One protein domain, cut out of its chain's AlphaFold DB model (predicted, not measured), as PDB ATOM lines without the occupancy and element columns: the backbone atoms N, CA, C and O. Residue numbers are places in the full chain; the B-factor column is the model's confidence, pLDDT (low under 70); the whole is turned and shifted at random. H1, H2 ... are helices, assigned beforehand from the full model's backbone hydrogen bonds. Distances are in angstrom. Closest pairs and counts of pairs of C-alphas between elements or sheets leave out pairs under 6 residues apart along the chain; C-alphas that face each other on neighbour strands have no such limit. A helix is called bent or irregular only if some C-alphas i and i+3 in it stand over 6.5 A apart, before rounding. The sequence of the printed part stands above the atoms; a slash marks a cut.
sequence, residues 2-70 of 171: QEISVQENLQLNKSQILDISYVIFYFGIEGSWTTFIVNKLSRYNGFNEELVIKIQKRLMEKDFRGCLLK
ATOM      1  N   GLN A   2      55.753 -21.041 -35.992       90.62
ATOM      2  CA  GLN A   2      57.218 -21.214 -36.090       90.62
ATOM      3  C   GLN A   2      58.008 -20.011 -35.540       90.62
ATOM      4  O   GLN A   2      58.828 -20.187 -34.647       90.62
ATOM      5  N   GLU A   3      57.680 -18.791 -35.984       90.31
ATOM      6  CA  GLU A   3      58.289 -17.546 -35.477       90.31
ATOM      7  C   GLU A   3      58.216 -17.437 -33.942       90.31
ATOM      8  O   GLU A   3      59.217 -17.172 -33.285       90.31
ATOM      9  N   ILE A   4      57.036 -17.692 -33.368       90.88
ATOM     10  CA  ILE A   4      56.791 -17.591 -31.921       90.88
ATOM     11  C   ILE A   4      57.584 -18.660 -31.166       90.88
ATOM     12  O   ILE A   4      58.177 -18.365 -30.139       90.88
ATOM     13  N   SER A   5      57.656 -19.883 -31.698       90.50
ATOM     14  CA  SER A   5      58.435 -20.959 -31.080       90.50
ATOM     15  C   SER A   5      59.916 -20.615 -30.944       90.50
ATOM     16  O   SER A   5      60.536 -21.024 -29.965       90.50
ATOM     17  N   VAL A   6      60.483 -19.911 -31.928       90.62
ATOM     18  CA  VAL A   6      61.886 -19.479 -31.905       90.62
ATOM     19  C   VAL A   6      62.071 -18.321 -30.925       90.62
ATOM     20  O   VAL A   6      62.972 -18.372 -30.095       90.62
ATOM     21  N   GLN A   7      61.198 -17.310 -30.979       91.12
ATOM     22  CA  GLN A   7      61.267 -16.134 -30.101       91.12
ATOM     23  C   GLN A   7      61.134 -16.488 -28.614       91.12
ATOM     24  O   GLN A   7      61.812 -15.901 -27.782       91.12
ATOM     25  N   GLU A   8      60.280 -17.461 -28.301       90.50
ATOM     26  CA  GLU A   8      59.947 -17.875 -26.932       90.50
ATOM     27  C   GLU A   8      60.736 -19.110 -26.474       90.50
ATOM     28  O   GLU A   8      60.466 -19.667 -25.414       90.50
ATOM     29  N   ASN A   9      61.698 -19.572 -27.284       91.19
ATOM     30  CA  ASN A   9      62.537 -20.738 -26.999       91.19
ATOM     31  C   ASN A   9      61.736 -22.001 -26.595       91.19
ATOM     32  O   ASN A   9      62.141 -22.761 -25.717       91.19
ATOM     33  N   LEU A  10      60.590 -22.243 -27.247       90.81
ATOM     34  CA  LEU A  10      59.675 -23.347 -26.906       90.81
ATOM     35  C   LEU A  10      60.166 -24.723 -27.383       90.81
ATOM     36  O   LEU A  10      59.588 -25.739 -27.004       90.81
ATOM     37  N   GLN A  11      61.194 -24.762 -28.242       90.50
ATOM     38  CA  GLN A  11      61.783 -25.995 -28.792       90.50
ATOM     39  C   GLN A  11      60.742 -26.937 -29.444       90.50
ATOM     40  O   GLN A  11      60.858 -28.162 -29.370       90.50
ATOM     41  N   LEU A  12      59.701 -26.378 -30.080       94.31
ATOM     42  CA  LEU A  12      58.632 -27.166 -30.694       94.31
ATOM     43  C   LEU A  12      59.097 -27.818 -31.998       94.31
ATOM     44  O   LEU A  12      59.633 -27.159 -32.889       94.31
ATOM     45  N   ASN A  13      58.808 -29.108 -32.155       93.50
ATOM     46  CA  ASN A  13      59.016 -29.811 -33.421       93.50
ATOM     47  C   ASN A  13      57.871 -29.547 -34.425       93.50
ATOM     48  O   ASN A  13      56.811 -29.031 -34.064       93.50
ATOM     49  N   LYS A  14      58.054 -29.947 -35.695       92.81
ATOM     50  CA  LYS A  14      57.058 -29.735 -36.767       92.81
ATOM     51  C   LYS A  14      55.661 -30.270 -36.418       92.81
ATOM     52  O   LYS A  14      54.677 -29.577 -36.641       92.81
ATOM     53  N   SER A  15      55.558 -31.463 -35.829       93.56
ATOM     54  CA  SER A  15      54.261 -32.055 -35.458       93.56
ATOM     55  C   SER A  15      53.563 -31.269 -34.344       93.56
ATOM     56  O   SER A  15      52.353 -31.056 -34.401       93.56
ATOM     57  N   GLN A  16      54.315 -30.775 -33.357       95.94
ATOM     58  CA  GLN A  16      53.764 -29.925 -32.301       95.94
ATOM     59  C   GLN A  16      53.296 -28.582 -32.861       95.94
ATOM     60  O   GLN A  16      52.193 -28.144 -32.547       95.94
ATOM     61  N   ILE A  17      54.095 -27.953 -33.727       95.81
ATOM     62  CA  ILE A  17      53.729 -26.702 -34.401       95.81
ATOM     63  C   ILE A  17      52.438 -26.882 -35.202       95.81
ATOM     64  O   ILE A  17      51.553 -26.029 -35.109       95.81
ATOM     65  N   LEU A  18      52.319 -27.982 -35.948       96.38
ATOM     66  CA  LEU A  18      51.117 -28.343 -36.694       96.38
ATOM     67  C   LEU A  18      49.907 -28.471 -35.766       96.38
ATOM     68  O   LEU A  18      48.901 -27.798 -35.981       96.38
ATOM     69  N   ASP A  19      50.007 -29.294 -34.719       97.38
ATOM     70  CA  ASP A  19      48.887 -29.536 -33.808       97.38
ATOM     71  C   ASP A  19      48.444 -28.256 -33.094       97.38
ATOM     72  O   ASP A  19      47.251 -27.964 -33.056       97.38
ATOM     73  N   ILE A  20      49.386 -27.456 -32.587       96.56
ATOM     74  CA  ILE A  20      49.085 -26.180 -31.925       96.56
ATOM     75  C   ILE A  20      48.396 -25.223 -32.899       96.56
ATOM     76  O   ILE A  20      47.375 -24.627 -32.554       96.56
ATOM     77  N   SER A  21      48.918 -25.104 -34.123       95.50
ATOM     78  CA  SER A  21      48.326 -24.241 -35.152       95.50
ATOM     79  C   SER A  21      46.905 -24.690 -35.490       95.50
ATOM     80  O   SER A  21      46.001 -23.859 -35.533       95.50
ATOM     81  N   TYR A  22      46.682 -25.999 -35.641       96.94
ATOM     82  CA  TYR A  22      45.358 -26.541 -35.927       96.94
ATOM     83  C   TYR A  22      44.392 -26.385 -34.740       96.94
ATOM     84  O   TYR A  22      43.221 -26.093 -34.946       96.94
ATOM     85  N   VAL A  23      44.855 -26.521 -33.492       96.50
ATOM     86  CA  VAL A  23      44.037 -26.273 -32.287       96.50
ATOM     87  C   VAL A  23      43.561 -24.822 -32.235       96.50
ATOM     88  O   VAL A  23      42.380 -24.593 -31.975       96.50
ATOM     89  N   ILE A  24      44.453 -23.865 -32.506       95.12
ATOM     90  CA  ILE A  24      44.117 -22.436 -32.547       95.12
ATOM     91  C   ILE A  24      43.145 -22.155 -33.695       95.12
ATOM     92  O   ILE A  24      42.118 -21.527 -33.473       95.12
ATOM     93  N   PHE A  25      43.413 -22.676 -34.894       94.75
ATOM     94  CA  PHE A  25      42.522 -22.539 -36.050       94.75
ATOM     95  C   PHE A  25      41.129 -23.138 -35.796       94.75
ATOM     96  O   PHE A  25      40.108 -22.558 -36.165       94.75
ATOM     97  N   TYR A  26      41.071 -24.301 -35.152       95.94
ATOM     98  CA  TYR A  26      39.830 -25.022 -34.906       95.94
ATOM     99  C   TYR A  26      38.974 -24.334 -33.841       95.94
ATOM    100  O   TYR A  26      37.796 -24.085 -34.078       95.94
ATOM    101  N   PHE A  27      39.539 -24.005 -32.677       94.62
ATOM    102  CA  PHE A  27      38.766 -23.399 -31.589       94.62
ATOM    103  C   PHE A  27      38.645 -21.878 -31.686       94.62
ATOM    104  O   PHE A  27      37.724 -21.330 -31.086       94.62
ATOM    105  N   GLY A  28      39.506 -21.210 -32.451       92.94
ATOM    106  CA  GLY A  28      39.657 -19.759 -32.404       92.94
ATOM    107  C   GLY A  28      40.382 -19.301 -31.135       92.94
ATOM    108  O   GLY A  28      40.635 -20.076 -30.215       92.94
ATOM    109  N   ILE A  29      40.737 -18.021 -31.089       90.19
ATOM    110  CA  ILE A  29      41.449 -17.384 -29.969       90.19
ATOM    111  C   ILE A  29      40.938 -15.956 -29.725       90.19
ATOM    112  O   ILE A  29      41.641 -15.106 -29.194       90.19
ATOM    113  N   GLU A  30      39.717 -15.646 -30.151       83.81
ATOM    114  CA  GLU A  30      39.091 -14.336 -29.958       83.81
ATOM    115  C   GLU A  30      38.573 -14.154 -28.515       83.81
ATOM    116  O   GLU A  30      37.976 -15.062 -27.942       83.81
ATOM    117  N   GLY A  31      38.761 -12.969 -27.925       72.50
ATOM    118  CA  GLY A  31      38.105 -12.573 -26.669       72.50
ATOM    119  C   GLY A  31      38.500 -13.378 -25.420       72.50
ATOM    120  O   GLY A  31      39.664 -13.720 -25.228       72.50
ATOM    121  N   SER A  32      37.527 -13.666 -24.545       66.81
ATOM    122  CA  SER A  32      37.709 -14.315 -23.228       66.81
ATOM    123  C   SER A  32      38.051 -15.813 -23.282       66.81
ATOM    124  O   SER A  32      38.146 -16.473 -22.247       66.81
ATOM    125  N   TRP A  33      38.266 -16.368 -24.477       72.31
ATOM    126  CA  TRP A  33      38.607 -17.777 -24.679       72.31
ATOM    127  C   TRP A  33      40.077 -18.106 -24.379       72.31
ATOM    128  O   TRP A  33      40.467 -19.272 -24.457       72.31
ATOM    129  N   THR A  34      40.893 -17.123 -23.988       79.56
ATOM    130  CA  THR A  34      42.321 -17.298 -23.677       79.56
ATOM    131  C   THR A  34      42.552 -18.430 -22.679       79.56
ATOM    132  O   THR A  34      43.308 -19.352 -22.976       79.56
ATOM    133  N   THR A  35      41.834 -18.457 -21.551       87.62
ATOM    134  CA  THR A  35      41.962 -19.527 -20.544       87.62
ATOM    135  C   THR A  35      41.593 -20.901 -21.111       87.62
ATOM    136  O   THR A  35      42.246 -21.902 -20.815       87.62
ATOM    137  N   PHE A  36      40.572 -20.974 -21.969       91.19
ATOM    138  CA  PHE A  36      40.187 -22.220 -22.630       91.19
ATOM    139  C   PHE A  36      41.297 -22.728 -23.560       91.19
ATOM    140  O   PHE A  36      41.638 -23.912 -23.515       91.19
ATOM    141  N   ILE A  37      41.898 -21.846 -24.362       93.75
ATOM    142  CA  ILE A  37      42.999 -22.202 -25.265       93.75
ATOM    143  C   ILE A  37      44.260 -22.575 -24.488       93.75
ATOM    144  O   ILE A  37      44.855 -23.608 -24.791       93.75
ATOM    145  N   VAL A  38      44.611 -21.833 -23.433       93.12
ATOM    146  CA  VAL A  38      45.696 -22.200 -22.507       93.12
ATOM    147  C   VAL A  38      45.486 -23.623 -21.992       93.12
ATOM    148  O   VAL A  38      46.379 -24.457 -22.114       93.12
ATOM    149  N   ASN A  39      44.277 -23.965 -21.538       93.56
ATOM    150  CA  ASN A  39      43.964 -25.316 -21.067       93.56
ATOM    151  C   ASN A  39      44.084 -26.395 -22.158       93.56
ATOM    152  O   ASN A  39      44.409 -27.542 -21.856       93.56
ATOM    153  N   LYS A  40      43.828 -26.077 -23.435       94.69
ATOM    154  CA  LYS A  40      44.034 -27.025 -24.550       94.69
ATOM    155  C   LYS A  40      45.507 -27.199 -24.920       94.69
ATOM    156  O   LYS A  40      45.878 -28.270 -25.429       94.69
ATOM    157  N   LEU A  41      46.314 -26.164 -24.700       95.00
ATOM    158  CA  LEU A  41      47.732 -26.107 -25.048       95.00
ATOM    159  C   LEU A  41      48.663 -26.461 -23.880       95.00
ATOM    160  O   LEU A  41      49.819 -26.768 -24.136       95.00
ATOM    161  N   SER A  42      48.156 -26.548 -22.647       92.06
ATOM    162  CA  SER A  42      48.910 -26.876 -21.420       92.06
ATOM    163  C   SER A  42      49.654 -28.215 -21.455       92.06
ATOM    164  O   SER A  42      50.558 -28.456 -20.663       92.06
ATOM    165  N   ARG A  43      49.308 -29.094 -22.401       92.94
ATOM    166  CA  ARG A  43      50.060 -30.324 -22.673       92.94
ATOM    167  C   ARG A  43      51.445 -30.086 -23.294       92.94
ATOM    168  O   ARG A  43      52.198 -31.043 -23.447       92.94
ATOM    169  N   TYR A  44      51.722 -28.866 -23.746       94.00
ATOM    170  CA  TYR A  44      53.005 -28.434 -24.282       94.00
ATOM    171  C   TYR A  44      53.682 -27.511 -23.276       94.00
ATOM    172  O   TYR A  44      53.052 -26.607 -22.724       94.00
ATOM    173  N   ASN A  45      54.977 -27.722 -23.062       89.56
ATOM    174  CA  ASN A  45      55.755 -26.894 -22.149       89.56
ATOM    175  C   ASN A  45      55.815 -25.444 -22.656       89.56
ATOM    176  O   ASN A  45      55.941 -25.205 -23.856       89.56
ATOM    177  N   GLY A  46      55.729 -24.487 -21.731       88.19
ATOM    178  CA  GLY A  46      55.840 -23.054 -22.027       88.19
ATOM    179  C   GLY A  46      54.536 -22.357 -22.432       88.19
ATOM    180  O   GLY A  46      54.548 -21.147 -22.623       88.19
ATOM    181  N   PHE A  47      53.403 -23.065 -22.521       92.31
ATOM    182  CA  PHE A  47      52.108 -22.437 -22.811       92.31
ATOM    183  C   PHE A  47      51.417 -21.922 -21.548       92.31
ATOM    184  O   PHE A  47      50.863 -22.689 -20.763       92.31
ATOM    185  N   ASN A  48      51.424 -20.600 -21.392       91.81
ATOM    186  CA  ASN A  48      50.715 -19.851 -20.359       91.81
ATOM    187  C   ASN A  48      49.830 -18.759 -20.997       91.81
ATOM    188  O   ASN A  48      49.772 -18.618 -22.220       91.81
ATOM    189  N   GLU A  49      49.115 -18.002 -20.168       91.69
ATOM    190  CA  GLU A  49      48.201 -16.954 -20.633       91.69
ATOM    191  C   GLU A  49      48.915 -15.834 -21.401       91.69
ATOM    192  O   GLU A  49      48.443 -15.423 -22.460       91.69
ATOM    193  N   GLU A  50      50.091 -15.413 -20.932       92.25
ATOM    194  CA  GLU A  50      50.913 -14.386 -21.582       92.25
ATOM    195  C   GLU A  50      51.296 -14.783 -23.015       92.25
ATOM    196  O   GLU A  50      51.109 -14.005 -23.956       92.25
ATOM    197  N   LEU A  51      51.749 -16.025 -23.211       93.00
ATOM    198  CA  LEU A  51      52.092 -16.542 -24.532       93.00
ATOM    199  C   LEU A  51      50.872 -16.590 -25.459       93.00
ATOM    200  O   LEU A  51      50.968 -16.227 -26.632       93.00
ATOM    201  N   VAL A  52      49.716 -17.027 -24.956       92.62
ATOM    202  CA  VAL A  52      48.481 -17.101 -25.754       92.62
ATOM    203  C   VAL A  52      48.011 -15.700 -26.161       92.62
ATOM    204  O   VAL A  52      47.666 -15.502 -27.326       92.62
ATOM    205  N   ILE A  53      48.100 -14.704 -25.272       91.62
ATOM    206  CA  ILE A  53      47.837 -13.292 -25.602       91.62
ATOM    207  C   ILE A  53      48.820 -12.788 -26.668       91.62
ATOM    208  O   ILE A  53      48.420 -12.111 -27.619       91.62
ATOM    209  N   LYS A  54      50.105 -13.152 -26.575       92.50
ATOM    210  CA  LYS A  54      51.104 -12.799 -27.596       92.50
ATOM    211  C   LYS A  54      50.769 -13.411 -28.958       92.50
ATOM    212  O   LYS A  54      50.854 -12.719 -29.974       92.50
ATOM    213  N   ILE A  55      50.348 -14.679 -28.991       92.81
ATOM    214  CA  ILE A  55      49.888 -15.345 -30.217       92.81
ATOM    215  C   ILE A  55      48.670 -14.617 -30.797       92.81
ATOM    216  O   ILE A  55      48.659 -14.311 -31.988       92.81
ATOM    217  N   GLN A  56      47.680 -14.294 -29.961       91.56
ATOM    218  CA  GLN A  56      46.482 -13.554 -30.359       91.56
ATOM    219  C   GLN A  56      46.847 -12.209 -31.003       91.56
ATOM    220  O   GLN A  56      46.412 -11.921 -32.119       91.56
ATOM    221  N   LYS A  57      47.711 -11.418 -30.353       90.38
ATOM    222  CA  LYS A  57      48.194 -10.134 -30.882       90.38
ATOM    223  C   LYS A  57      48.882 -10.298 -32.235       90.38
ATOM    224  O   LYS A  57      48.570  -9.571 -33.175       90.38
ATOM    225  N   ARG A  58      49.759 -11.295 -32.358       91.38
ATOM    226  CA  ARG A  58      50.474 -11.576 -33.607       91.38
ATOM    227  C   ARG A  58      49.533 -11.971 -34.748       91.38
ATOM    228  O   ARG A  58      49.800 -11.631 -35.896       91.38
ATOM    229  N   LEU A  59      48.448 -12.688 -34.452       91.12
ATOM    230  CA  LEU A  59      47.429 -13.036 -35.445       91.12
ATOM    231  C   LEU A  59      46.621 -11.810 -35.882       91.12
ATOM    232  O   LEU A  59      46.397 -11.652 -37.079       91.12
ATOM    233  N   MET A  60      46.263 -10.914 -34.956       89.56
ATOM    234  CA  MET A  60      45.581  -9.654 -35.294       89.56
ATOM    235  C   MET A  60      46.436  -8.749 -36.188       89.56
ATOM    236  O   MET A  60      45.915  -8.126 -37.106       89.56
ATOM    237  N   GLU A  61      47.754  -8.706 -35.964       90.69
ATOM    238  CA  GLU A  61      48.687  -7.960 -36.823       90.69
ATOM    239  C   GLU A  61      48.739  -8.510 -38.258       90.69
ATOM    240  O   GLU A  61      48.924  -7.746 -39.204       90.69
ATOM    241  N   LYS A  62      48.597  -9.832 -38.428       87.94
ATOM    242  CA  LYS A  62      48.671 -10.500 -39.738       87.94
ATOM    243  C   LYS A  62      47.329 -10.557 -40.471       87.94
ATOM    244  O   LYS A  62      47.322 -10.670 -41.693       87.94
ATOM    245  N   ASP A  63      46.213 -10.488 -39.753       88.00
ATOM    246  CA  ASP A  63      44.869 -10.529 -40.324       88.00
ATOM    247  C   ASP A  63      43.975  -9.450 -39.713       88.00
ATOM    248  O   ASP A  63      43.275  -9.663 -38.722       88.00
ATOM    249  N   PHE A  64      43.950  -8.292 -40.375       78.31
ATOM    250  CA  PHE A  64      43.153  -7.138 -39.961       78.31
ATOM    251  C   PHE A  64      41.639  -7.421 -39.915       78.31
ATOM    252  O   PHE A  64      40.903  -6.736 -39.211       78.31
ATOM    253  N   ARG A  65      41.151  -8.442 -40.638       83.06
ATOM    254  CA  ARG A  65      39.730  -8.843 -40.615       83.06
ATOM    255  C   ARG A  65      39.384  -9.732 -39.416       83.06
ATOM    256  O   ARG A  65      38.203  -9.999 -39.184       83.06
ATOM    257  N   GLY A  66      40.391 -10.217 -38.687       82.00
ATOM    258  CA  GLY A  66      40.236 -11.092 -37.526       82.00
ATOM    259  C   GLY A  66      39.676 -12.482 -37.844       82.00
ATOM    260  O   GLY A  66      39.269 -13.201 -36.936       82.00
ATOM    261  N   CYS A  67      39.641 -12.890 -39.113       85.12
ATOM    262  CA  CYS A  67      39.188 -14.212 -39.540       85.12
ATOM    263  C   CYS A  67      40.008 -15.343 -38.897       85.12
ATOM    264  O   CYS A  67      39.428 -16.350 -38.504       85.12
ATOM    265  N   LEU A  68      41.322 -15.163 -38.727       84.50
ATOM    266  CA  LEU A  68      42.210 -16.145 -38.090       84.50
ATOM    267  C   LEU A  68      41.978 -16.315 -36.582       84.50
ATOM    268  O   LEU A  68      42.464 -17.282 -35.997       84.50
ATOM    269  N   LEU A  69      41.264 -15.383 -35.944       88.38
ATOM    270  CA  LEU A  69      40.932 -15.463 -34.522       88.38
ATOM    271  C   LEU A  69      39.591 -16.153 -34.267       88.38
ATOM    272  O   LEU A  69      39.356 -16.638 -33.158       88.38
ATOM    273  N   LYS A  70      38.725 -16.210 -35.282       90.75
ATOM    274  CA  LYS A  70      37.384 -16.780 -35.175       90.75
ATOM    275  C   LYS A  70      37.436 -18.295 -35.039       90.75
ATOM    276  O   LYS A  70      38.310 -18.972 -35.575       90.75
TER     277      LYS A  70
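This is residues 2 to 70 of the 171 residues of an uncharacterized protein of Acinetobacter sp. YT-02 (UniProt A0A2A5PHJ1). Four helices make a small ring: H2 and H3 form a hairpin, H4 packs its first residues, 49 to 53, on H3, and short H1 loosely closes the ring between H2 and H4. The printed part has 69 residues with four named helices, H1 to H4 in chain order, and no named strand: all helix. It is compact, with a radius of gyration of the C-alphas of 11.2 A and spans of 30 by 22 by 20 A.

Find C-alpha 14 at (57.058, -29.735, -36.767); from there H2, residues 14 to 27, runs 20.0 A. H3 is residues 31 to 41, irregular, with C-alphas 32 and 35 7.2 A apart. H4, residues 49 to 62, runs 20.2 A to C-alpha 62 at (48.671, -10.500, -39.738). H1 is residues 2 to 7.

Look at the C-alphas of Ile 20 and Leu 41, the closest of the hairpin H2 and H3, 7.0 A apart; the helices touch, opposite ways at a steep tilt of 35.4 degrees, only just beyond shallow. H4 touches H3 with residues 49 to 53 alone, closest at the C-alphas of Val 38 and Glu 49, 6.1 A. H1 is close to but not clearly touching H2, C-alphas of Gln 2 and Ile 17 being closest at 6.7 A. H2 and H4 are apart. Every O i to N i+4 pair is within hydrogen-bond range in H1, H2 and H4, and 5 of 7 in H3.

The C-alphas farthest apart, Asn 45 and Arg 65, are 30.4 A apart. The printed part has no cut and no long link; residue 32 is under pLDDT 70.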